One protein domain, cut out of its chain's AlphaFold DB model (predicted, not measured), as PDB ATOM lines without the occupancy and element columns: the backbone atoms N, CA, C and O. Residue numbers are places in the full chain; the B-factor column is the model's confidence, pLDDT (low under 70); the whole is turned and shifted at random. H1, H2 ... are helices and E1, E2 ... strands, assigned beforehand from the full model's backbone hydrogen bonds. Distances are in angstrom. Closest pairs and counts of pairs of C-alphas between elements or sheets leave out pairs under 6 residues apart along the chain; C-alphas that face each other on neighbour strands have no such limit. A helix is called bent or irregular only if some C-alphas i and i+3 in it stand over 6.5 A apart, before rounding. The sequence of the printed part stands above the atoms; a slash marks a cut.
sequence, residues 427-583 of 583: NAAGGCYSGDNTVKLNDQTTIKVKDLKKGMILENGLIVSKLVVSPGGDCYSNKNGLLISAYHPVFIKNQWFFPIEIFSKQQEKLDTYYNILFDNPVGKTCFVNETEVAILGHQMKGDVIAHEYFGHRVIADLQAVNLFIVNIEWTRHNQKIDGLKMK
ATOM      1  N   ASN A 427     192.136 178.813 171.263       38.09
ATOM      2  CA  ASN A 427     192.134 178.747 172.725       38.09
ATOM      3  C   ASN A 427     192.917 177.574 173.308       38.09
ATOM      4  O   ASN A 427     192.376 176.654 173.902       38.09
ATOM      5  N   ALA A 428     194.237 177.670 173.183       32.84
ATOM      6  CA  ALA A 428     195.155 177.098 174.157       32.84
ATOM      7  C   ALA A 428     195.574 178.184 175.165       32.84
ATOM      8  O   ALA A 428     196.747 178.265 175.505       32.84
ATOM      9  N   ALA A 429     194.685 179.103 175.577       37.50
ATOM     10  CA  ALA A 429     195.070 180.105 176.566       37.50
ATOM     11  C   ALA A 429     195.225 179.417 177.922       37.50
ATOM     12  O   ALA A 429     194.291 178.793 178.425       37.50
ATOM     13  N   GLY A 430     196.382 179.590 178.559       49.94
ATOM     14  CA  GLY A 430     196.461 179.450 180.004       49.94
ATOM     15  C   GLY A 430     195.395 180.369 180.573       49.94
ATOM     16  O   GLY A 430     195.440 181.576 180.335       49.94
ATOM     17  N   GLY A 431     194.374 179.796 181.208       56.66
ATOM     18  CA  GLY A 431     193.215 180.552 181.658       56.66
ATOM     19  C   GLY A 431     193.643 181.814 182.406       56.66
ATOM     20  O   GLY A 431     194.566 181.769 183.211       56.66
ATOM     21  N   CYS A 432     192.956 182.937 182.211       80.06
ATOM     22  CA  CYS A 432     193.294 184.201 182.872       80.06
ATOM     23  C   CYS A 432     192.052 184.898 183.432       80.06
ATOM     24  O   CYS A 432     190.928 184.609 183.022       80.06
ATOM     25  N   TYR A 433     192.252 185.839 184.353       87.69
ATOM     26  CA  TYR A 433     191.175 186.612 184.967       87.69
ATOM     27  C   TYR A 433     191.534 188.093 185.151       87.69
ATOM     28  O   TYR A 433     192.687 188.492 184.983       87.69
ATOM     29  N   SER A 434     190.532 188.931 185.439       92.00
ATOM     30  CA  SER A 434     190.732 190.363 185.688       92.00
ATOM     31  C   SER A 434     191.613 190.600 186.913       92.00
ATOM     32  O   SER A 434     191.472 189.930 187.937       92.00
ATOM     33  N   GLY A 435     192.472 191.615 186.837       90.31
ATOM     34  CA  GLY A 435     193.276 192.065 187.971       90.31
ATOM     35  C   GLY A 435     192.449 192.674 189.103       90.31
ATOM     36  O   GLY A 435     192.931 192.745 190.230       90.31
ATOM     37  N   ASP A 436     191.217 193.105 188.815       93.75
ATOM     38  CA  ASP A 436     190.278 193.634 189.809       93.75
ATOM     39  C   ASP A 436     189.494 192.553 190.554       93.75
ATOM     40  O   ASP A 436     188.842 192.866 191.553       93.75
ATOM     41  N   ASN A 437     189.593 191.292 190.122       95.62
ATOM     42  CA  ASN A 437     189.101 190.179 190.919       95.62
ATOM     43  C   ASN A 437     189.859 190.101 192.242       95.62
ATOM     44  O   ASN A 437     190.997 190.558 192.356       95.62
ATOM     45  N   THR A 438     189.244 189.487 193.239       96.62
ATOM     46  CA  THR A 438     189.755 189.434 194.601       96.62
ATOM     47  C   THR A 438     190.043 188.015 195.056       96.62
ATOM     48  O   THR A 438     189.291 187.087 194.758       96.62
ATOM     49  N   VAL A 439     191.098 187.870 195.851       96.00
ATOM     50  CA  VAL A 439     191.455 186.642 196.567       96.00
ATOM     51  C   VAL A 439     191.508 186.921 198.064       96.00
ATOM     52  O   VAL A 439     191.725 188.061 198.488       96.00
ATOM     53  N   LYS A 440     191.315 185.877 198.870       96.12
ATOM     54  CA  LYS A 440     191.320 185.968 200.330       96.12
ATOM     55  C   LYS A 440     192.634 185.450 200.903       96.12
ATOM     56  O   LYS A 440     193.103 184.376 200.517       96.12
ATOM     57  N   LEU A 441     193.234 186.224 201.799       95.50
ATOM     58  CA  LEU A 441     194.476 185.887 202.488       95.50
ATOM     59  C   LEU A 441     194.203 185.055 203.750       95.50
ATOM     60  O   LEU A 441     193.071 184.954 204.228       95.50
ATOM     61  N   ASN A 442     195.253 184.446 204.300       94.69
ATOM     62  CA  ASN A 442     195.174 183.640 205.523       94.69
ATOM     63  C   ASN A 442     194.699 184.425 206.762       94.69
ATOM     64  O   ASN A 442     194.085 183.841 207.650       94.69
ATOM     65  N   ASP A 443     194.917 185.740 206.796       92.50
ATOM     66  CA  ASP A 443     194.417 186.663 207.822       92.50
ATOM     67  C   ASP A 443     192.967 187.127 207.578       92.50
ATOM     68  O   ASP A 443     192.476 188.019 208.268       92.50
ATOM     69  N   GLN A 444     192.278 186.504 206.614       90.81
ATOM     70  CA  GLN A 444     190.904 186.788 206.195       90.81
ATOM     71  C   GLN A 444     190.719 188.122 205.458       90.81
ATOM     72  O   GLN A 444     189.594 188.447 205.066       90.81
ATOM     73  N   THR A 445     191.790 188.880 205.209       94.06
ATOM     74  CA  THR A 445     191.707 190.085 204.380       94.06
ATOM     75  C   THR A 445     191.501 189.724 202.911       94.06
ATOM     76  O   THR A 445     191.892 188.657 202.435       94.06
ATOM     77  N   THR A 446     190.833 190.614 202.180       95.06
ATOM     78  CA  THR A 446     190.562 190.452 200.749       95.06
ATOM     79  C   THR A 446     191.391 191.462 199.972       95.06
ATOM     80  O   THR A 446     191.357 192.655 200.273       95.06
ATOM     81  N   ILE A 447     192.129 190.990 198.970       96.31
ATOM     82  CA  ILE A 447     193.003 191.816 198.133       96.31
ATOM     83  C   ILE A 447     192.719 191.549 196.659       96.31
ATOM     84  O   ILE A 447     192.336 190.441 196.280       96.31
ATOM     85  N   LYS A 448     192.904 192.564 195.814       97.25
ATOM     86  CA  LYS A 448     192.808 192.392 194.366       97.25
ATOM     87  C   LYS A 448     193.983 191.575 193.843       97.25
ATOM     88  O   LYS A 448     195.109 191.716 194.317       97.25
ATOM     89  N   VAL A 449     193.738 190.781 192.809       95.25
ATOM     90  CA  VAL A 449     194.747 189.962 192.128       95.25
ATOM     91  C   VAL A 449     195.937 190.812 191.681       95.25
ATOM     92  O   VAL A 449     197.082 190.422 191.898       95.25
ATOM     93  N   LYS A 450     195.686 191.993 191.101       93.25
ATOM     94  CA  LYS A 450     196.749 192.890 190.620       93.25
ATOM     95  C   LYS A 450     197.624 193.485 191.728       93.25
ATOM     96  O   LYS A 450     198.731 193.928 191.441       93.25
ATOM     97  N   ASP A 451     197.133 193.476 192.967       95.31
ATOM     98  CA  ASP A 451     197.796 194.062 194.137       95.31
ATOM     99  C   ASP A 451     198.548 193.009 194.980       95.31
ATOM    100  O   ASP A 451     199.159 193.340 196.003       95.31
ATOM    101  N   LEU A 452     198.533 191.738 194.555       94.50
ATOM    102  CA  LEU A 452     199.267 190.655 195.206       94.50
ATOM    103  C   LEU A 452     200.779 190.889 195.180       94.50
ATOM    104  O   LEU A 452     201.339 191.437 194.232       94.50
ATOM    105  N   LYS A 453     201.458 190.405 196.222       93.62
ATOM    106  CA  LYS A 453     202.915 190.475 196.377       93.62
ATOM    107  C   LYS A 453     203.502 189.091 196.622       93.62
ATOM    108  O   LYS A 453     202.850 188.220 197.198       93.62
ATOM    109  N   LYS A 454     204.764 188.909 196.222       93.81
ATOM    110  CA  LYS A 454     205.525 187.679 196.472       93.81
ATOM    111  C   LYS A 454     205.511 187.333 197.962       93.81
ATOM    112  O   LYS A 454     205.773 188.198 198.795       93.81
ATOM    113  N   GLY A 455     205.249 186.069 198.279       94.25
ATOM    114  CA  GLY A 455     205.237 185.547 199.645       94.25
ATOM    115  C   GLY A 455     203.926 185.760 200.408       94.25
ATOM    116  O   GLY A 455     203.816 185.279 201.531       94.25
ATOM    117  N   MET A 456     202.928 186.439 199.828       96.69
ATOM    118  CA  MET A 456     201.584 186.480 200.415       96.69
ATOM    119  C   MET A 456     200.966 185.080 200.436       96.69
ATOM    120  O   MET A 456     201.171 184.298 199.509       96.69
ATOM    121  N   ILE A 457     200.204 184.780 201.488       96.62
ATOM    122  CA  ILE A 457     199.618 183.458 201.721       96.62
ATOM    123  C   ILE A 457     198.100 183.567 201.596       96.62
ATOM    124  O   ILE A 457     197.469 184.334 202.324       96.62
ATOM    125  N   LEU A 458     197.518 182.802 200.674       94.69
ATOM    126  CA  LEU A 458     196.068 182.696 200.527       94.69
ATOM    127  C   LEU A 458     195.444 181.912 201.690       94.69
ATOM    128  O   LEU A 458     196.125 181.178 202.403       94.69
ATOM    129  N   GLU A 459     194.126 182.024 201.854       92.81
ATOM    130  CA  GLU A 459     193.357 181.319 202.891       92.81
ATOM    131  C   GLU A 459     193.581 179.796 202.891       92.81
ATOM    132  O   GLU A 459     193.610 179.172 203.948       92.81
ATOM    133  N   ASN A 460     193.821 179.200 201.719       89.06
ATOM    134  CA  ASN A 460     194.105 177.771 201.571       89.06
ATOM    135  C   ASN A 460     195.595 177.398 201.746       89.06
ATOM    136  O   ASN A 460     195.992 176.275 201.437       89.06
ATOM    137  N   GLY A 461     196.434 178.329 202.212       91.88
ATOM    138  CA  GLY A 461     197.859 178.109 202.472       91.88
ATOM    139  C   GLY A 461     198.764 178.174 201.237       91.88
ATOM    140  O   GLY A 461     199.969 177.950 201.361       91.88
ATOM    141  N   LEU A 462     198.228 178.479 200.050       94.75
ATOM    142  CA  LEU A 462     199.039 178.712 198.855       94.75
ATOM    143  C   LEU A 462     199.859 180.001 198.987       94.75
ATOM    144  O   LEU A 462     199.317 181.059 199.298       94.75
ATOM    145  N   ILE A 463     201.156 179.914 198.696       96.19
ATOM    146  CA  ILE A 463     202.088 181.045 198.771       96.19
ATOM    147  C   ILE A 463     202.286 181.612 197.369       96.19
ATOM    148  O   ILE A 463     202.656 180.882 196.449       96.19
ATOM    149  N   VAL A 464     202.035 182.908 197.194       95.12
ATOM    150  CA  VAL A 464     202.171 183.600 195.909       95.12
ATOM    151  C   VAL A 464     203.644 183.681 195.514       95.12
ATOM    152  O   VAL A 464     204.444 184.349 196.173       95.12
ATOM    153  N   SER A 465     203.990 183.048 194.397       93.19
ATOM    154  CA  SER A 465     205.343 183.041 193.844       93.19
ATOM    155  C   SER A 465     205.536 184.176 192.838       93.19
ATOM    156  O   SER A 465     206.485 184.960 192.950       93.19
ATOM    157  N   LYS A 466     204.617 184.289 191.866       90.62
ATOM    158  CA  LYS A 466     204.667 185.264 190.761       90.62
ATOM    159  C   LYS A 466     203.279 185.702 190.325       90.62
ATOM    160  O   LYS A 466     202.326 184.927 190.404       90.62
ATOM    161  N   LEU A 467     203.211 186.919 189.796       90.44
ATOM    162  CA  LEU A 467     202.044 187.450 189.108       90.44
ATOM    163  C   LEU A 467     202.343 187.512 187.608       90.44
ATOM    164  O   LEU A 467     203.298 188.159 187.184       90.44
ATOM    165  N   VAL A 468     201.546 186.816 186.809       87.75
ATOM    166  CA  VAL A 468     201.720 186.719 185.358       87.75
ATOM    167  C   VAL A 468     200.709 187.637 184.691       87.75
ATOM    168  O   VAL A 468     199.516 187.541 184.972       87.75
ATOM    169  N   VAL A 469     201.186 188.528 183.825       85.12
ATOM    170  CA  VAL A 469     200.381 189.570 183.181       85.12
ATOM    171  C   VAL A 469     200.437 189.383 181.673       85.12
ATOM    172  O   VAL A 469     201.521 189.287 181.102       85.12
ATOM    173  N   SER A 470     199.275 189.334 181.024       79.88
ATOM    174  CA  SER A 470     199.163 189.125 179.576       79.88
ATOM    175  C   SER A 470     198.141 190.076 178.936       79.88
ATOM    176  O   SER A 470     197.312 190.651 179.650       79.88
ATOM    177  N   PRO A 471     198.180 190.281 177.604       76.00
ATOM    178  CA  PRO A 471     197.188 191.100 176.906       76.00
ATOM    179  C   PRO A 471     195.753 190.615 177.153       76.00
ATOM    180  O   PRO A 471     195.498 189.412 177.136       76.00
ATOM    181  N   GLY A 472     194.825 191.546 177.386       76.38
ATOM    182  CA  GLY A 472     193.428 191.240 177.697       76.38
ATOM    183  C   GLY A 472     192.553 190.865 176.488       76.38
ATOM    184  O   GLY A 472     193.006 190.823 175.343       76.38
ATOM    185  N   GLY A 473     191.274 190.566 176.737       80.12
ATOM    186  CA  GLY A 473     190.324 190.114 175.717       80.12
ATOM    187  C   GLY A 473     188.877 189.991 176.208       80.12
ATOM    188  O   GLY A 473     188.457 190.696 177.123       80.12
ATOM    189  N   ASP A 474     188.106 189.100 175.574       81.62
ATOM    190  CA  ASP A 474     186.700 188.829 175.923       81.62
ATOM    191  C   ASP A 474     186.582 188.176 177.307       81.62
ATOM    192  O   ASP A 474     187.234 187.160 177.549       81.62
ATOM    193  N   CYS A 475     185.708 188.697 178.172       86.25
ATOM    194  CA  CYS A 475     185.504 188.165 179.516       86.25
ATOM    195  C   CYS A 475     184.056 187.734 179.794       86.25
ATOM    196  O   CYS A 475     183.095 188.165 179.150       86.25
ATOM    197  N   TYR A 476     183.928 186.847 180.773       92.12
ATOM    198  CA  TYR A 476     182.692 186.241 181.246       92.12
ATOM    199  C   TYR A 476     182.553 186.532 182.732       92.12
ATOM    200  O   TYR A 476     183.559 186.622 183.440       92.12
ATOM    201  N   SER A 477     181.313 186.681 183.195       94.69
ATOM    202  CA  SER A 477     181.032 186.930 184.600       94.69
ATOM    203  C   SER A 477     180.047 185.959 185.219       94.69
ATOM    204  O   SER A 477     179.096 185.488 184.587       94.69
ATOM    205  N   ASN A 478     180.297 185.664 186.490       91.88
ATOM    206  CA  ASN A 478     179.388 184.898 187.321       91.88
ATOM    207  C   ASN A 478     178.711 185.789 188.371       91.88
ATOM    208  O   ASN A 478     179.027 186.967 188.536       91.88
ATOM    209  N   LYS A 479     177.785 185.196 189.128       89.88
ATOM    210  CA  LYS A 479     177.029 185.880 190.189       89.88
ATOM    211  C   LYS A 479     177.889 186.432 191.341       89.88
ATOM    212  O   LYS A 479     177.412 187.295 192.066       89.88
ATOM    213  N   ASN A 480     179.124 185.954 191.500       88.69
ATOM    214  CA  ASN A 480     180.063 186.414 192.528       88.69
ATOM    215  C   ASN A 480     180.942 187.582 192.022       88.69
ATOM    216  O   ASN A 480     181.884 188.004 192.693       88.69
ATOM    217  N   GLY A 481     180.672 188.095 190.816       90.31
ATOM    218  CA  GLY A 481     181.421 189.201 190.216       90.31
ATOM    219  C   GLY A 481     182.797 188.808 189.676       90.31
ATOM    220  O   GLY A 481     183.601 189.691 189.396       90.31
ATOM    221  N   LEU A 482     183.084 187.508 189.533       94.31
ATOM    222  CA  LEU A 482     184.303 187.029 188.883       94.31
ATOM    223  C   LEU A 482     184.317 187.501 187.428       94.31
ATOM    224  O   LEU A 482     183.368 187.213 186.711       94.31
ATOM    225  N   LEU A 483     185.390 188.150 186.973       94.44
ATOM    226  CA  LEU A 483     185.628 188.437 185.554       94.44
ATOM    227  C   LEU A 483     186.759 187.562 185.018       94.44
ATOM    228  O   LEU A 483     187.905 187.685 185.459       94.44
ATOM    229  N   ILE A 484     186.452 186.672 184.080       90.81
ATOM    230  CA  ILE A 484     187.341 185.569 183.689       90.81
ATOM    231  C   ILE A 484     187.310 185.307 182.180       90.81
ATOM    232  O   ILE A 484     186.330 185.636 181.513       90.81
ATOM    233  N   SER A 485     188.382 184.743 181.620       85.62
ATOM    234  CA  SER A 485     188.410 184.343 180.210       85.62
ATOM    235  C   SER A 485     187.502 183.133 179.939       85.62
ATOM    236  O   SER A 485     187.194 182.355 180.837       85.62
ATOM    237  N   ALA A 486     187.090 182.962 178.679       79.25
ATOM    238  CA  ALA A 486     186.137 181.934 178.239       79.25
ATOM    239  C   ALA A 486     186.484 180.494 178.668       79.25
ATOM    240  O   ALA A 486     185.579 179.729 178.985       79.25
ATOM    241  N   TYR A 487     187.776 180.145 178.683       76.62
ATOM    242  CA  TYR A 487     188.265 178.771 178.867       76.62
ATOM    243  C   TYR A 487     189.176 178.605 180.088       76.62
ATOM    244  O   TYR A 487     189.933 177.646 180.163       76.62
ATOM    245  N   HIS A 488     189.147 179.524 181.057       84.31
ATOM    246  CA  HIS A 488     189.830 179.282 182.330       84.31
ATOM    247  C   HIS A 488     189.008 178.275 183.150       84.31
ATOM    248  O   HIS A 488     187.918 178.649 183.582       84.31
ATOM    249  N   PRO A 489     189.486 177.044 183.410       87.50
ATOM    250  CA  PRO A 489     188.668 176.034 184.073       87.50
ATOM    251  C   PRO A 489     188.221 176.472 185.470       87.50
ATOM    252  O   PRO A 489     189.038 176.875 186.304       87.50
ATOM    253  N   VAL A 490     186.924 176.348 185.738       90.94
ATOM    254  CA  VAL A 490     186.325 176.604 187.053       90.94
ATOM    255  C   VAL A 490     185.741 175.317 187.617       90.94
ATOM    256  O   VAL A 490     185.188 174.502 186.875       90.94
ATOM    257  N   PHE A 491     185.861 175.121 188.925       90.75
ATOM    258  CA  PHE A 491     185.373 173.926 189.603       90.75
ATOM    259  C   PHE A 491     184.074 174.234 190.347       90.75
ATOM    260  O   PHE A 491     184.031 175.053 191.265       90.75
ATOM    261  N   ILE A 492     182.978 173.607 189.921       87.75
ATOM    262  CA  ILE A 492     181.635 173.846 190.454       87.75
ATOM    263  C   ILE A 492     180.927 172.504 190.613       87.75
ATOM    264  O   ILE A 492     180.880 171.701 189.688       87.75
ATOM    265  N   LYS A 493     180.329 172.262 191.788       86.31
ATOM    266  CA  LYS A 493     179.562 171.032 192.081       86.31
ATOM    267  C   LYS A 493     180.337 169.742 191.750       86.31
ATOM    268  O   LYS A 493     179.775 168.801 191.198       86.31
ATOM    269  N   ASN A 494     181.614 169.698 192.132       84.88
ATOM    270  CA  ASN A 494     182.505 168.550 191.941       84.88
ATOM    271  C   ASN A 494     182.836 168.215 190.468       84.88
ATOM    272  O   ASN A 494     183.211 167.084 190.162       84.88
ATOM    273  N   GLN A 495     182.676 169.179 189.557       86.12
ATOM    274  CA  GLN A 495     182.989 169.048 188.133       86.12
ATOM    275  C   GLN A 495     183.689 170.309 187.612       86.12
ATOM    276  O   GLN A 495     183.497 171.405 188.140       86.12
ATOM    277  N   TRP A 496     184.512 170.138 186.578       84.50
ATOM    278  CA  TRP A 496     185.184 171.233 185.882       84.50
ATOM    279  C   TRP A 496     184.336 171.719 184.710       84.50
ATOM    280  O   TRP A 496     183.805 170.899 183.967       84.50
ATOM    281  N   PHE A 497     184.257 173.035 184.535       82.50
ATOM    282  CA  PHE A 497     183.553 173.687 183.433       82.50
ATOM    283  C   PHE A 497     184.407 174.796 182.831       82.50
ATOM    284  O   PHE A 497     185.264 175.374 183.514       82.50
ATOM    285  N   PHE A 498     184.116 175.152 181.584       83.06
ATOM    286  CA  PHE A 498     184.605 176.395 181.007       83.06
ATOM    287  C   PHE A 498     183.593 177.530 181.235       83.06
ATOM    288  O   PHE A 498     182.397 177.338 181.027       83.06
ATOM    289  N   PRO A 499     184.035 178.741 181.628       85.19
ATOM    290  CA  PRO A 499     183.171 179.907 181.800       85.19
ATOM    291  C   PRO A 499     182.208 180.176 180.641       85.19
ATOM    292  O   PRO A 499     181.074 180.571 180.889       85.19
ATOM    293  N   ILE A 500     182.615 179.932 179.395       79.81
ATOM    294  CA  ILE A 500     181.745 180.101 178.223       79.81
ATOM    295  C   ILE A 500     180.468 179.249 178.274       79.81
ATOM    296  O   ILE A 500     179.437 179.661 177.753       79.81
ATOM    297  N   GLU A 501     180.515 178.099 178.942       75.50
ATOM    298  CA  GLU A 501     179.403 177.149 179.021       75.50
ATOM    299  C   GLU A 501     178.359 177.567 180.065       75.50
ATOM    300  O   GLU A 501     177.198 177.164 179.991       75.50
ATOM    301  N   ILE A 502     178.769 178.341 181.076       83.12
ATOM    302  CA  ILE A 502     177.986 178.515 182.309       83.12
ATOM    303  C   ILE A 502     177.893 179.959 182.825       83.12
ATOM    304  O   ILE A 502     177.077 180.230 183.711       83.12
ATOM    305  N   PHE A 503     178.705 180.890 182.321       89.56
ATOM    306  CA  PHE A 503     178.760 182.293 182.751       89.56
ATOM    307  C   PHE A 503     178.261 183.249 181.659       89.56
ATOM    308  O   PHE A 503     178.177 182.914 180.482       89.56
ATOM    309  N   SER A 504     177.924 184.480 182.052       90.81
ATOM    310  CA  SER A 504     177.410 185.494 181.124       90.81
ATOM    311  C   SER A 504     178.547 186.261 180.453       90.81
ATOM    312  O   SER A 504     179.369 186.878 181.135       90.81
ATOM    313  N   LYS A 505     178.572 186.284 179.118       90.00
ATOM    314  CA  LYS A 505     179.533 187.090 178.352       90.00
ATOM    315  C   LYS A 505     179.338 188.584 178.628       90.00
ATOM    316  O   LYS A 505     178.213 189.084 178.589       90.00
ATOM    317  N   GLN A 506     180.429 189.298 178.894       89.12
ATOM    318  CA  GLN A 506     180.405 190.743 179.120       89.12
ATOM    319  C   GLN A 506     180.562 191.518 177.806       89.12
ATOM    320  O   GLN A 506     181.169 191.036 176.848       89.12
ATOM    321  N   GLN A 507     179.985 192.724 177.745       82.06
ATOM    322  CA  GLN A 507     180.086 193.589 176.560       82.06
ATOM    323  C   GLN A 507     181.450 194.277 176.455       82.06
ATOM    324  O   GLN A 507     181.972 194.452 175.353       82.06
ATOM    325  N   GLU A 508     182.011 194.666 177.598       78.50
ATOM    326  CA  GLU A 508     183.329 195.282 177.688       78.50
ATOM    327  C   GLU A 508     184.421 194.213 177.724       78.50
ATOM    328  O   GLU A 508     184.256 193.139 178.305       78.50
ATOM    329  N   LYS A 509     185.544 194.516 177.077       83.25
ATOM    330  CA  LYS A 509     186.731 193.664 177.088       83.25
ATOM    331  C   LYS A 509     187.663 194.103 178.202       83.25
ATOM    332  O   LYS A 509     187.706 195.277 178.549       83.25
ATOM    333  N   LEU A 510     188.447 193.162 178.709       81.19
ATOM    334  CA  LEU A 510     189.538 193.482 179.619       81.19
ATOM    335  C   LEU A 510     190.745 193.960 178.812       81.19
ATOM    336  O   LEU A 510     191.090 193.345 177.807       81.19
ATOM    337  N   ASP A 511     191.408 195.015 179.277       81.56
ATOM    338  CA  ASP A 511     192.661 195.495 178.677       81.56
ATOM    339  C   ASP A 511     193.836 194.569 179.007       81.56
ATOM    340  O   ASP A 511     194.797 194.436 178.246       81.56
ATOM    341  N   THR A 512     193.786 193.918 180.168       81.69
ATOM    342  CA  THR A 512     194.877 193.095 180.688       81.69
ATOM    343  C   THR A 512     194.341 191.929 181.504       81.69
ATOM    344  O   THR A 512     193.385 192.057 182.271       81.69
ATOM    345  N   TYR A 513     195.001 190.792 181.339       87.88
ATOM    346  CA  TYR A 513     194.741 189.545 182.032       87.88
ATOM    347  C   TYR A 513     195.815 189.244 183.068       87.88
ATOM    348  O   TYR A 513     196.992 189.537 182.860       87.88
ATOM    349  N   TYR A 514     195.398 188.598 184.153       89.94
ATOM    350  CA  TYR A 514     196.258 188.170 185.244       89.94
ATOM    351  C   TYR A 514     196.118 186.667 185.491       89.94
ATOM    352  O   TYR A 514     195.045 186.083 185.315       89.94
ATOM    353  N   ASN A 515     197.213 186.057 185.936       90.38
ATOM    354  CA  ASN A 515     197.251 184.715 186.502       90.38
ATOM    355  C   ASN A 515     198.303 184.664 187.625       90.38
ATOM    356  O   ASN A 515     199.190 185.518 187.698       90.38
ATOM    357  N   ILE A 516     198.204 183.685 188.518       90.44
ATOM    358  CA  ILE A 516     199.055 183.566 189.701       90.44
ATOM    359  C   ILE A 516     199.801 182.234 189.642       90.44
ATOM    360  O   ILE A 516     199.195 181.172 189.498       90.44
ATOM    361  N   LEU A 517     201.124 182.290 189.793       90.75
ATOM    362  CA  LEU A 517     201.928 181.109 190.090       90.75
ATOM    363  C   LEU A 517     202.133 181.022 191.599       90.75
ATOM    364  O   LEU A 517     202.541 182.002 192.231       90.75
ATOM    365  N   PHE A 518     201.911 179.838 192.157       93.94
ATOM    366  CA  PHE A 518     202.119 179.556 193.572       93.94
ATOM    367  C   PHE A 518     203.337 178.665 193.796       93.94
ATOM    368  O   PHE A 518     203.755 177.931 192.900       93.94
ATOM    369  N   ASP A 519     203.878 178.691 195.010       92.38
ATOM    370  CA  ASP A 519     204.875 177.712 195.432       92.38
ATOM    371  C   ASP A 519     204.200 176.350 195.661       92.38
ATOM    372  O   ASP A 519     203.193 176.238 196.366       92.38
ATOM    373  N   ASN A 520     204.772 175.299 195.068       88.06
ATOM    374  CA  ASN A 520     204.247 173.928 195.098       88.06
ATOM    375  C   ASN A 520     202.752 173.834 194.689       88.06
ATOM    376  O   ASN A 520     201.920 173.440 195.523       88.06
ATOM    377  N   PRO A 521     202.401 174.186 193.432       89.50
ATOM    378  CA  PRO A 521     201.012 174.264 192.957       89.50
ATOM    379  C   PRO A 521     200.381 172.899 192.617       89.50
ATOM    380  O   PRO A 521     199.184 172.822 192.358       89.50
ATOM    381  N   VAL A 522     201.163 171.817 192.631       90.25
ATOM    382  CA  VAL A 522     200.732 170.468 192.230       90.25
ATOM    383  C   VAL A 522     199.517 169.994 193.035       90.25
ATOM    384  O   VAL A 522     199.550 169.966 194.264       90.25
ATOM    385  N   GLY A 523     198.462 169.591 192.326       87.19
ATOM    386  CA  GLY A 523     197.215 169.055 192.871       87.19
ATOM    387  C   GLY A 523     196.322 170.079 193.571       87.19
ATOM    388  O   GLY A 523     195.414 169.674 194.294       87.19
ATOM    389  N   LYS A 524     196.588 171.381 193.415       91.31
ATOM    390  CA  LYS A 524     195.882 172.447 194.135       91.31
ATOM    391  C   LYS A 524     195.091 173.349 193.192       91.31
ATOM    392  O   LYS A 524     195.371 173.439 192.001       91.31
ATOM    393  N   THR A 525     194.131 174.047 193.776       93.19
ATOM    394  CA  THR A 525     193.269 175.065 193.166       93.19
ATOM    395  C   THR A 525     193.308 176.325 194.030       93.19
ATOM    396  O   THR A 525     193.865 176.313 195.135       93.19
ATOM    397  N   CYS A 526     192.740 177.433 193.561       92.50
ATOM    398  CA  CYS A 526     192.543 178.613 194.403       92.50
ATOM    399  C   CYS A 526     191.142 179.202 194.228       92.50
ATOM    400  O   CYS A 526     190.437 178.885 193.274       92.50
ATOM    401  N   PHE A 527     190.743 180.061 195.167       94.56
ATOM    402  CA  PHE A 527     189.473 180.778 195.103       94.56
ATOM    403  C   PHE A 527     189.697 182.220 194.653       94.56
ATOM    404  O   PHE A 527     190.441 182.968 195.289       94.56
ATOM    405  N   VAL A 528     189.008 182.614 193.584       94.31
ATOM    406  CA  VAL A 528     188.971 183.981 193.053       94.31
ATOM    407  C   VAL A 528     187.508 184.410 193.006       94.31
ATOM    408  O   VAL A 528     186.687 183.708 192.417       94.31
ATOM    409  N   ASN A 529     187.152 185.520 193.660       95.12
ATOM    410  CA  ASN A 529     185.752 185.939 193.851       95.12
ATOM    411  C   ASN A 529     184.861 184.764 194.307       95.12
ATOM    412  O   ASN A 529     183.859 184.433 193.668       95.12
ATOM    413  N   GLU A 530     185.291 184.060 195.358       92.56
ATOM    414  CA  GLU A 530     184.577 182.904 195.936       92.56
ATOM    415  C   GLU A 530     184.293 181.761 194.939       92.56
ATOM    416  O   GLU A 530     183.427 180.919 195.164       92.56
ATOM    417  N   THR A 531     185.007 181.733 193.815       93.88
ATOM    418  CA  THR A 531     184.873 180.718 192.769       93.88
ATOM    419  C   THR A 531     186.160 179.922 192.714       93.88
ATOM    420  O   THR A 531     187.236 180.511 192.638       93.88
ATOM    421  N   GLU A 532     186.060 178.598 192.779       94.56
ATOM    422  CA  GLU A 532     187.225 177.727 192.680       94.56
ATOM    423  C   GLU A 532     187.700 177.659 191.227       94.56
ATOM    424  O   GLU A 532     186.915 177.382 190.315       94.56
ATOM    425  N   VAL A 533     188.979 177.948 191.008       92.75
ATOM    426  CA  VAL A 533     189.580 178.056 189.679       92.75
ATOM    427  C   VAL A 533     190.884 177.266 189.586       92.75
ATOM    428  O   VAL A 533     191.556 176.992 190.590       92.75
ATOM    429  N   ALA A 534     191.245 176.901 188.359       90.81
ATOM    430  CA  ALA A 534     192.533 176.300 188.048       90.81
ATOM    431  C   ALA A 534     193.701 177.261 188.327       90.81
ATOM    432  O   ALA A 534     193.582 178.480 188.219       90.81
ATOM    433  N   ILE A 535     194.870 176.705 188.640       90.56
ATOM    434  CA  ILE A 535     196.105 177.476 188.843       90.56
ATOM    435  C   ILE A 535     197.203 176.981 187.905       90.56
ATOM    436  O   ILE A 535     197.185 175.831 187.467       90.56
ATOM    437  N   LEU A 536     198.191 177.826 187.612       88.81
ATOM    438  CA  LEU A 536     199.351 177.411 186.821       88.81
ATOM    439  C   LEU A 536     200.155 176.333 187.557       88.81
ATOM    440  O   LEU A 536     200.443 176.463 188.747       88.81
ATOM    441  N   GLY A 537     200.550 175.284 186.836       85.31
ATOM    442  CA  GLY A 537     201.352 174.195 187.386       85.31
ATOM    443  C   GLY A 537     200.573 173.181 188.232       85.31
ATOM    444  O   GLY A 537     201.178 172.445 189.010       85.31
ATOM    445  N   HIS A 538     199.243 173.145 188.116       87.50
ATOM    446  CA  HIS A 538     198.385 172.284 188.935       87.50
ATOM    447  C   HIS A 538     198.599 170.768 188.710       87.50
ATOM    448  O   HIS A 538     198.291 169.983 189.599       87.50
ATOM    449  N   GLN A 539     199.113 170.321 187.556       88.19
ATOM    450  CA  GLN A 539     199.354 168.909 187.182       88.19
ATOM    451  C   GLN A 539     198.153 167.952 187.352       88.19
ATOM    452  O   GLN A 539     198.311 166.732 187.435       88.19
ATOM    453  N   MET A 540     196.935 168.485 187.404       81.50
ATOM    454  CA  MET A 540     195.710 167.688 187.523       81.50
ATOM    455  C   MET A 540     195.296 167.141 186.155       81.50
ATOM    456  O   MET A 540     195.561 167.753 185.119       81.50
ATOM    457  N   LYS A 541     194.620 165.991 186.161       81.38
ATOM    458  CA  LYS A 541     194.107 165.316 184.962       81.38
ATOM    459  C   LYS A 541     192.581 165.399 184.912       81.38
ATOM    460  O   LYS A 541     191.933 165.345 185.954       81.38
ATOM    461  N   GLY A 542     192.028 165.491 183.708       71.56
ATOM    462  CA  GLY A 542     190.593 165.537 183.427       71.56
ATOM    463  C   GLY A 542     190.314 166.278 182.119       71.56
ATOM    464  O   GLY A 542     191.157 167.053 181.678       71.56
ATOM    465  N   ASP A 543     189.141 166.062 181.530       66.88
ATOM    466  CA  ASP A 543     188.822 166.505 180.161       66.88
ATOM    467  C   ASP A 543     188.897 168.030 179.962       66.88
ATOM    468  O   ASP A 543     189.270 168.500 178.893       66.88
ATOM    469  N   VAL A 544     188.589 168.800 181.010       71.31
ATOM    470  CA  VAL A 544     188.585 170.275 180.989       71.31
ATOM    471  C   VAL A 544     189.863 170.866 181.600       71.31
ATOM    472  O   VAL A 544     190.354 171.902 181.163       71.31
ATOM    473  N   ILE A 545     190.401 170.225 182.644       79.94
ATOM    474  CA  ILE A 545     191.481 170.776 183.478       79.94
ATOM    475  C   ILE A 545     192.880 170.356 183.007       79.94
ATOM    476  O   ILE A 545     193.851 171.033 183.327       79.94
ATOM    477  N   ALA A 546     193.023 169.244 182.279       71.69
ATOM    478  CA  ALA A 546     194.336 168.751 181.869       71.69
ATOM    479  C   ALA A 546     194.982 169.670 180.825       71.69
ATOM    480  O   ALA A 546     194.412 169.922 179.767       71.69
ATOM    481  N   HIS A 547     196.218 170.107 181.084       67.44
ATOM    482  CA  HIS A 547     196.988 170.875 180.110       67.44
ATOM    483  C   HIS A 547     198.491 170.575 180.193       67.44
ATOM    484  O   HIS A 547     199.105 170.704 181.250       67.44
ATOM    485  N   GLU A 548     199.115 170.245 179.059       66.62
ATOM    486  CA  GLU A 548     200.525 169.827 178.982       66.62
ATOM    487  C   GLU A 548     201.501 170.953 179.380       66.62
ATOM    488  O   GLU A 548     202.389 170.765 180.209       66.62
ATOM    489  N   TYR A 549     201.309 172.160 178.837       71.25
ATOM    490  CA  TYR A 549     202.140 173.315 179.185       71.25
ATOM    491  C   TYR A 549     201.705 173.990 180.502       71.25
ATOM    492  O   TYR A 549     202.439 173.944 181.489       71.25
ATOM    493  N   PHE A 550     200.491 174.552 180.570       74.88
ATOM    494  CA  PHE A 550     199.997 175.284 181.750       74.88
ATOM    495  C   PHE A 550     199.792 174.444 183.003       74.88
ATOM    496  O   PHE A 550     199.896 174.974 184.108       74.88
ATOM    497  N   GLY A 551     199.533 173.148 182.855       77.56
ATOM    498  CA  GLY A 551     199.443 172.236 183.985       77.56
ATOM    499  C   GLY A 551     200.805 171.757 184.476       77.56
ATOM    500  O   GLY A 551     200.894 171.358 185.632       77.56
ATOM    501  N   HIS A 552     201.865 171.814 183.658       78.12
ATOM    502  CA  HIS A 552     203.151 171.194 183.990       78.12
ATOM    503  C   HIS A 552     204.374 172.058 183.630       78.12
ATOM    504  O   HIS A 552     205.051 172.553 184.533       78.12
ATOM    505  N   ARG A 553     204.680 172.254 182.337       76.38
ATOM    506  CA  ARG A 553     205.931 172.902 181.876       76.38
ATOM    507  C   ARG A 553     206.075 174.374 182.292       76.38
ATOM    508  O   ARG A 553     207.190 174.811 182.562       76.38
ATOM    509  N   VAL A 554     204.968 175.108 182.432       79.00
ATOM    510  CA  VAL A 554     204.954 176.556 182.737       79.00
ATOM    511  C   VAL A 554     205.713 176.934 184.020       79.00
ATOM    512  O   VAL A 554     206.216 178.051 184.136       79.00
ATOM    513  N   ILE A 555     205.816 176.012 184.987       82.81
ATOM    514  CA  ILE A 555     206.532 176.245 186.248       82.81
ATOM    515  C   ILE A 555     208.014 176.519 185.974       82.81
ATOM    516  O   ILE A 555     208.553 177.483 186.511       82.81
ATOM    517  N   ALA A 556     208.652 175.694 185.137       80.06
ATOM    518  CA  ALA A 556     210.080 175.796 184.841       80.06
ATOM    519  C   ALA A 556     210.412 177.134 184.165       80.06
ATOM    520  O   ALA A 556     211.326 177.839 184.599       80.06
ATOM    521  N   ASP A 557     209.607 177.526 183.177       77.00
ATOM    522  CA  ASP A 557     209.815 178.762 182.420       77.00
ATOM    523  C   ASP A 557     209.629 179.999 183.298       77.00
ATOM    524  O   ASP A 557     210.455 180.909 183.279       77.00
ATOM    525  N   LEU A 558     208.579 180.025 184.126       80.50
ATOM    526  CA  LEU A 558     208.333 181.147 185.030       80.50
ATOM    527  C   LEU A 558     209.361 181.219 186.163       80.50
ATOM    528  O   LEU A 558     209.723 182.325 186.574       80.50
ATOM    529  N   GLN A 559     209.841 180.082 186.673       79.44
ATOM    530  CA  GLN A 559     210.885 180.033 187.702       79.44
ATOM    531  C   GLN A 559     212.245 180.525 187.193       79.44
ATOM    532  O   GLN A 559     212.985 181.113 187.978       79.44
ATOM    533  N   ALA A 560     212.547 180.371 185.900       75.81
ATOM    534  CA  ALA A 560     213.776 180.890 185.292       75.81
ATOM    535  C   ALA A 560     213.853 182.433 185.267       75.81
ATOM    536  O   ALA A 560     214.913 183.013 185.030       75.81
ATOM    537  N   VAL A 561     212.739 183.120 185.530       74.50
ATOM    538  CA  VAL A 561     212.628 184.584 185.522       74.50
ATOM    539  C   VAL A 561     212.901 185.139 186.918       74.50
ATOM    540  O   VAL A 561     212.247 184.742 187.877       74.50
ATOM    541  N   ASN A 562     213.757 186.148 187.067       80.31
ATOM    542  CA  ASN A 562     214.013 186.754 188.388       80.31
ATOM    543  C   ASN A 562     213.033 187.879 188.784       80.31
ATOM    544  O   ASN A 562     213.202 188.513 189.824       80.31
ATOM    545  N   LEU A 563     211.983 188.115 187.993       77.44
ATOM    546  CA  LEU A 563     210.950 189.121 188.254       77.44
ATOM    547  C   LEU A 563     209.728 188.519 188.965       77.44
ATOM    548  O   LEU A 563     209.370 187.357 188.744       77.44
ATOM    549  N   PHE A 564     209.091 189.320 189.824       80.44
ATOM    550  CA  PHE A 564     207.829 188.963 190.486       80.44
ATOM    551  C   PHE A 564     206.626 189.125 189.547       80.44
ATOM    552  O   PHE A 564     205.836 188.193 189.411       80.44
ATOM    553  N   ILE A 565     206.512 190.292 188.903       85.44
ATOM    554  CA  ILE A 565     205.542 190.535 187.833       85.44
ATOM    555  C   ILE A 565     206.204 190.122 186.526       85.44
ATOM    556  O   ILE A 565     207.239 190.678 186.156       85.44
ATOM    557  N   VAL A 566     205.622 189.142 185.846       79.94
ATOM    558  CA  VAL A 566     206.118 188.633 184.568       79.94
ATOM    559  C   VAL A 566     205.135 189.059 183.487       79.94
ATOM    560  O   VAL A 566     204.029 188.526 183.409       79.94
ATOM    561  N   ASN A 567     205.535 190.039 182.675       75.81
ATOM    562  CA  ASN A 567     204.778 190.423 181.491       75.81
ATOM    563  C   ASN A 567     205.103 189.439 180.378       75.81
ATOM    564  O   ASN A 567     206.260 189.296 179.974       75.81
ATOM    565  N   ILE A 568     204.074 188.762 179.901       67.44
ATOM    566  CA  ILE A 568     204.203 187.751 178.872       67.44
ATOM    567  C   ILE A 568     203.428 188.179 177.638       67.44
ATOM    568  O   ILE A 568     202.313 188.700 177.712       67.44
ATOM    569  N   GLU A 569     204.019 187.918 176.488       59.09
ATOM    570  CA  GLU A 569     203.267 187.738 175.264       59.09
ATOM    571  C   GLU A 569     203.207 186.252 174.963       59.09
ATOM    572  O   GLU A 569     204.189 185.514 175.074       59.09
ATOM    573  N   TRP A 570     202.016 185.809 174.594       54.31
ATOM    574  CA  TRP A 570     201.803 184.451 174.144       54.31
ATOM    575  C   TRP A 570     202.512 184.276 172.797       54.31
ATOM    576  O   TRP A 570     202.038 184.776 171.777       54.31
ATOM    577  N   THR A 571     203.676 183.619 172.785       41.25
ATOM    578  CA  THR A 571     204.389 183.313 171.537       41.25
ATOM    579  C   THR A 571     203.935 182.020 170.910       41.25
ATOM    580  O   THR A 571     203.743 181.010 171.582       41.25
ATOM    581  N   ARG A 572     203.882 182.043 169.578       38.25
ATOM    582  CA  ARG A 572     203.769 180.854 168.743       38.25
ATOM    583  C   ARG A 572     205.163 180.310 168.435       38.25
ATOM    584  O   ARG A 572     205.826 180.800 167.526       38.25
ATOM    585  N   HIS A 573     205.589 179.277 169.147       31.03
ATOM    586  CA  HIS A 573     206.524 178.307 168.581       31.03
ATOM    587  C   HIS A 573     205.783 176.971 168.473       31.03
ATOM    588  O   HIS A 573     205.164 176.545 169.434       31.03
ATOM    589  N   ASN A 574     205.792 176.365 167.282       26.69
ATOM    590  CA  ASN A 574     205.297 175.008 167.004       26.69
ATOM    591  C   ASN A 574     203.818 174.687 167.305       26.69
ATOM    592  O   ASN A 574     203.511 173.598 167.778       26.69
ATOM    593  N   GLN A 575     202.878 175.579 166.962       35.94
ATOM    594  CA  GLN A 575     201.423 175.280 166.925       35.94
ATOM    595  C   GLN A 575     200.784 174.753 168.235       35.94
ATOM    596  O   GLN A 575     199.589 174.477 168.270       35.94
ATOM    597  N   LYS A 576     201.529 174.740 169.342       30.58
ATOM    598  CA  LYS A 576     201.059 174.802 170.732       30.58
ATOM    599  C   LYS A 576     201.581 176.118 171.332       30.58
ATOM    600  O   LYS A 576     202.542 176.693 170.822       30.58
ATOM    601  N   ILE A 577     200.973 176.641 172.404       34.62
ATOM    602  CA  ILE A 577     201.675 177.648 173.222       34.62
ATOM    603  C   ILE A 577     202.792 176.895 173.951       34.62
ATOM    604  O   ILE A 577     202.583 176.378 175.043       34.62
ATOM    605  N   ASP A 578     203.950 176.760 173.304       32.31
ATOM    606  CA  ASP A 578     205.110 176.046 173.852       32.31
ATOM    607  C   ASP A 578     206.030 176.945 174.689       32.31
ATOM    608  O   ASP A 578     207.066 176.491 175.169       32.31
ATOM    609  N   GLY A 579     205.665 178.213 174.893       40.06
ATOM    610  CA  GLY A 579     206.483 179.119 175.682       40.06
ATOM    611  C   GLY A 579     205.893 180.507 175.884       40.06
ATOM    612  O   GLY A 579     205.078 181.007 175.103       40.06
ATOM    613  N   LEU A 580     206.368 181.146 176.945       45.47
ATOM    614  CA  LEU A 580     206.148 182.553 177.246       45.47
ATOM    615  C   LEU A 580     207.238 183.391 176.570       45.47
ATOM    616  O   LEU A 580     208.418 183.207 176.876       45.47
ATOM    617  N   LYS A 581     206.879 184.354 175.711       43.09
ATOM    618  CA  LYS A 581     207.831 185.403 175.330       43.09
ATOM    619  C   LYS A 581     207.787 186.468 176.390       43.09
ATOM    620  O   LYS A 581     206.780 187.150 176.569       43.09
ATOM    621  N   MET A 582     208.887 186.588 177.108       50.44
ATOM    622  CA  MET A 582     209.027 187.640 178.093       50.44
ATOM    623  C   MET A 582     209.267 188.975 177.403       50.44
ATOM    624  O   MET A 582     210.062 189.053 176.464       50.44
ATOM    625  N   LYS A 583     208.552 189.995 177.871       43.09
ATOM    626  CA  LYS A 583     208.786 191.390 177.504       43.09
ATOM    627  C   LYS A 583     209.790 192.053 178.431       43.09
ATOM    628  O   LYS A 583     209.699 191.815 179.657       43.09
TER     629      LYS A 583
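AT A GLANCE: This is residues 427 to 583 of the 583 residues of the protein "Hint-domain-containing protein" of Trepomonas sp. PC1 (UniProt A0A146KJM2). Near the middle of a rounded body runs a long, twisted pair of antiparallel strands, E3 and E9; E12 and E13 widen it beyond E3, and the irregular helix H2 sits beside this sheet at its level. Beyond E9, away from E12, is a patchwork of short pieces: the hairpin E1 and E2, the small sheet of E7, E6, E11 and E10, and the small sheet of E5, E4 and E8 with the short helix H1 on it. The printed part has 157 residues, with two named helices and thirteen named strands in the order E1 E2 E3 E4 E5 E6 E7 H1 E8 E9 E10 E11 H2 E12 E13. The largest sheets have four strands each, E9 E3 E12 E13, mixed, and E7 E6 E11 E10, antiparallel; the class is mixed, helices and strands, though under half of the residues are in named elements. The whole is compact, with a radius of gyration of the C-alphas of 14.4 A and spans of 37 by 34 by 31 A.

IN THESE COORDINATES: Find C-alpha 464 at (202.171, 183.600, 195.909); from there E3, residues 464 to 471, runs 21.0 A. Beside it look for E9, residues 512 to 518, 20.0 A long, and E12, residues 565 to 570, 15.4 A long. E13, residues 580 to 582, ends at C-alpha 582 at (209.027, 187.640, 178.093). H2, residues 549 to 559, is 13.9 A long and irregular: C-alphas 551 and 554 are 7.1 A apart. E1, residues 438 to 440, begins at C-alpha 438 at (189.755, 189.434, 194.601), and E2 is residues 446 to 448. E6 is residues 490 to 492, E7 495 to 497, E10 526 to 528 and E11 531 to 533. E4 is residues 474 to 477, E5 483 to 485, H1 499 to 502, and E8 504 to 509, 13.0 A long.

HOW THE PARTS SIT: Start at E9 and E3, antiparallel at 157 degrees, where N 468 and O 515 are 2.8 A apart, within hydrogen-bond range. On E3's other side E12 is parallel to it, at 41 degrees, with N 566 and O 467 at 2.9 A. The pairing is staggered: E12 pairs with E3 over residues 565 to 567 and with E13 over residues 568 to 570, where N 569 and O 581 are 2.9 A apart in the hairpin E12 and E13. H2 is on this strongly twisted sheet, at the sheet's level, with a height over the sheet of 0.7 A; the closest C-alphas of H2 and E13 are those of Asp 557 and Leu 580, 7.4 A. In H2, 3 of 7 O i to N i+4 pairs and 4 of 8 O i to N i+3 pairs are within range; H1 is too short for an i+4 pair. Now look at the hairpin E1 and E2, with N 439 and O 447 at 2.9 A; the closest C-alphas of E1 and E10 are those of Val 439 and Val 528, 5.1 A. E10 and E11 form a hairpin, with N 528 and O 531 at 2.9 A, and E6 and E7 another, with N 490 and O 497 at 2.9 A; E6 and E11 are antiparallel, with N 491 and O 532 at 2.9 A. E4 has N 476 and O 484 of E5 at 2.8 A, and N 477 and O 504 of E8 at 2.8 A. H1 is on the sheet E5 E4 E8, at a height over the sheet of 8.0 A. H1 and H2 are apart.

THE WHOLE: The C-alphas of Asp 443 and Asn 574, the two farthest apart, are 43.8 A apart. The printed part has no cut. The links E2 to E3 and E11 to H2 are long, 15 residues each. Residue 583 is the chain's last. The mean pLDDT of the printed part is 80.9; look for values under 70 at residues 427 to 431, 543, 547 to 548 and 568 to 583, and E13 has a mean of 46.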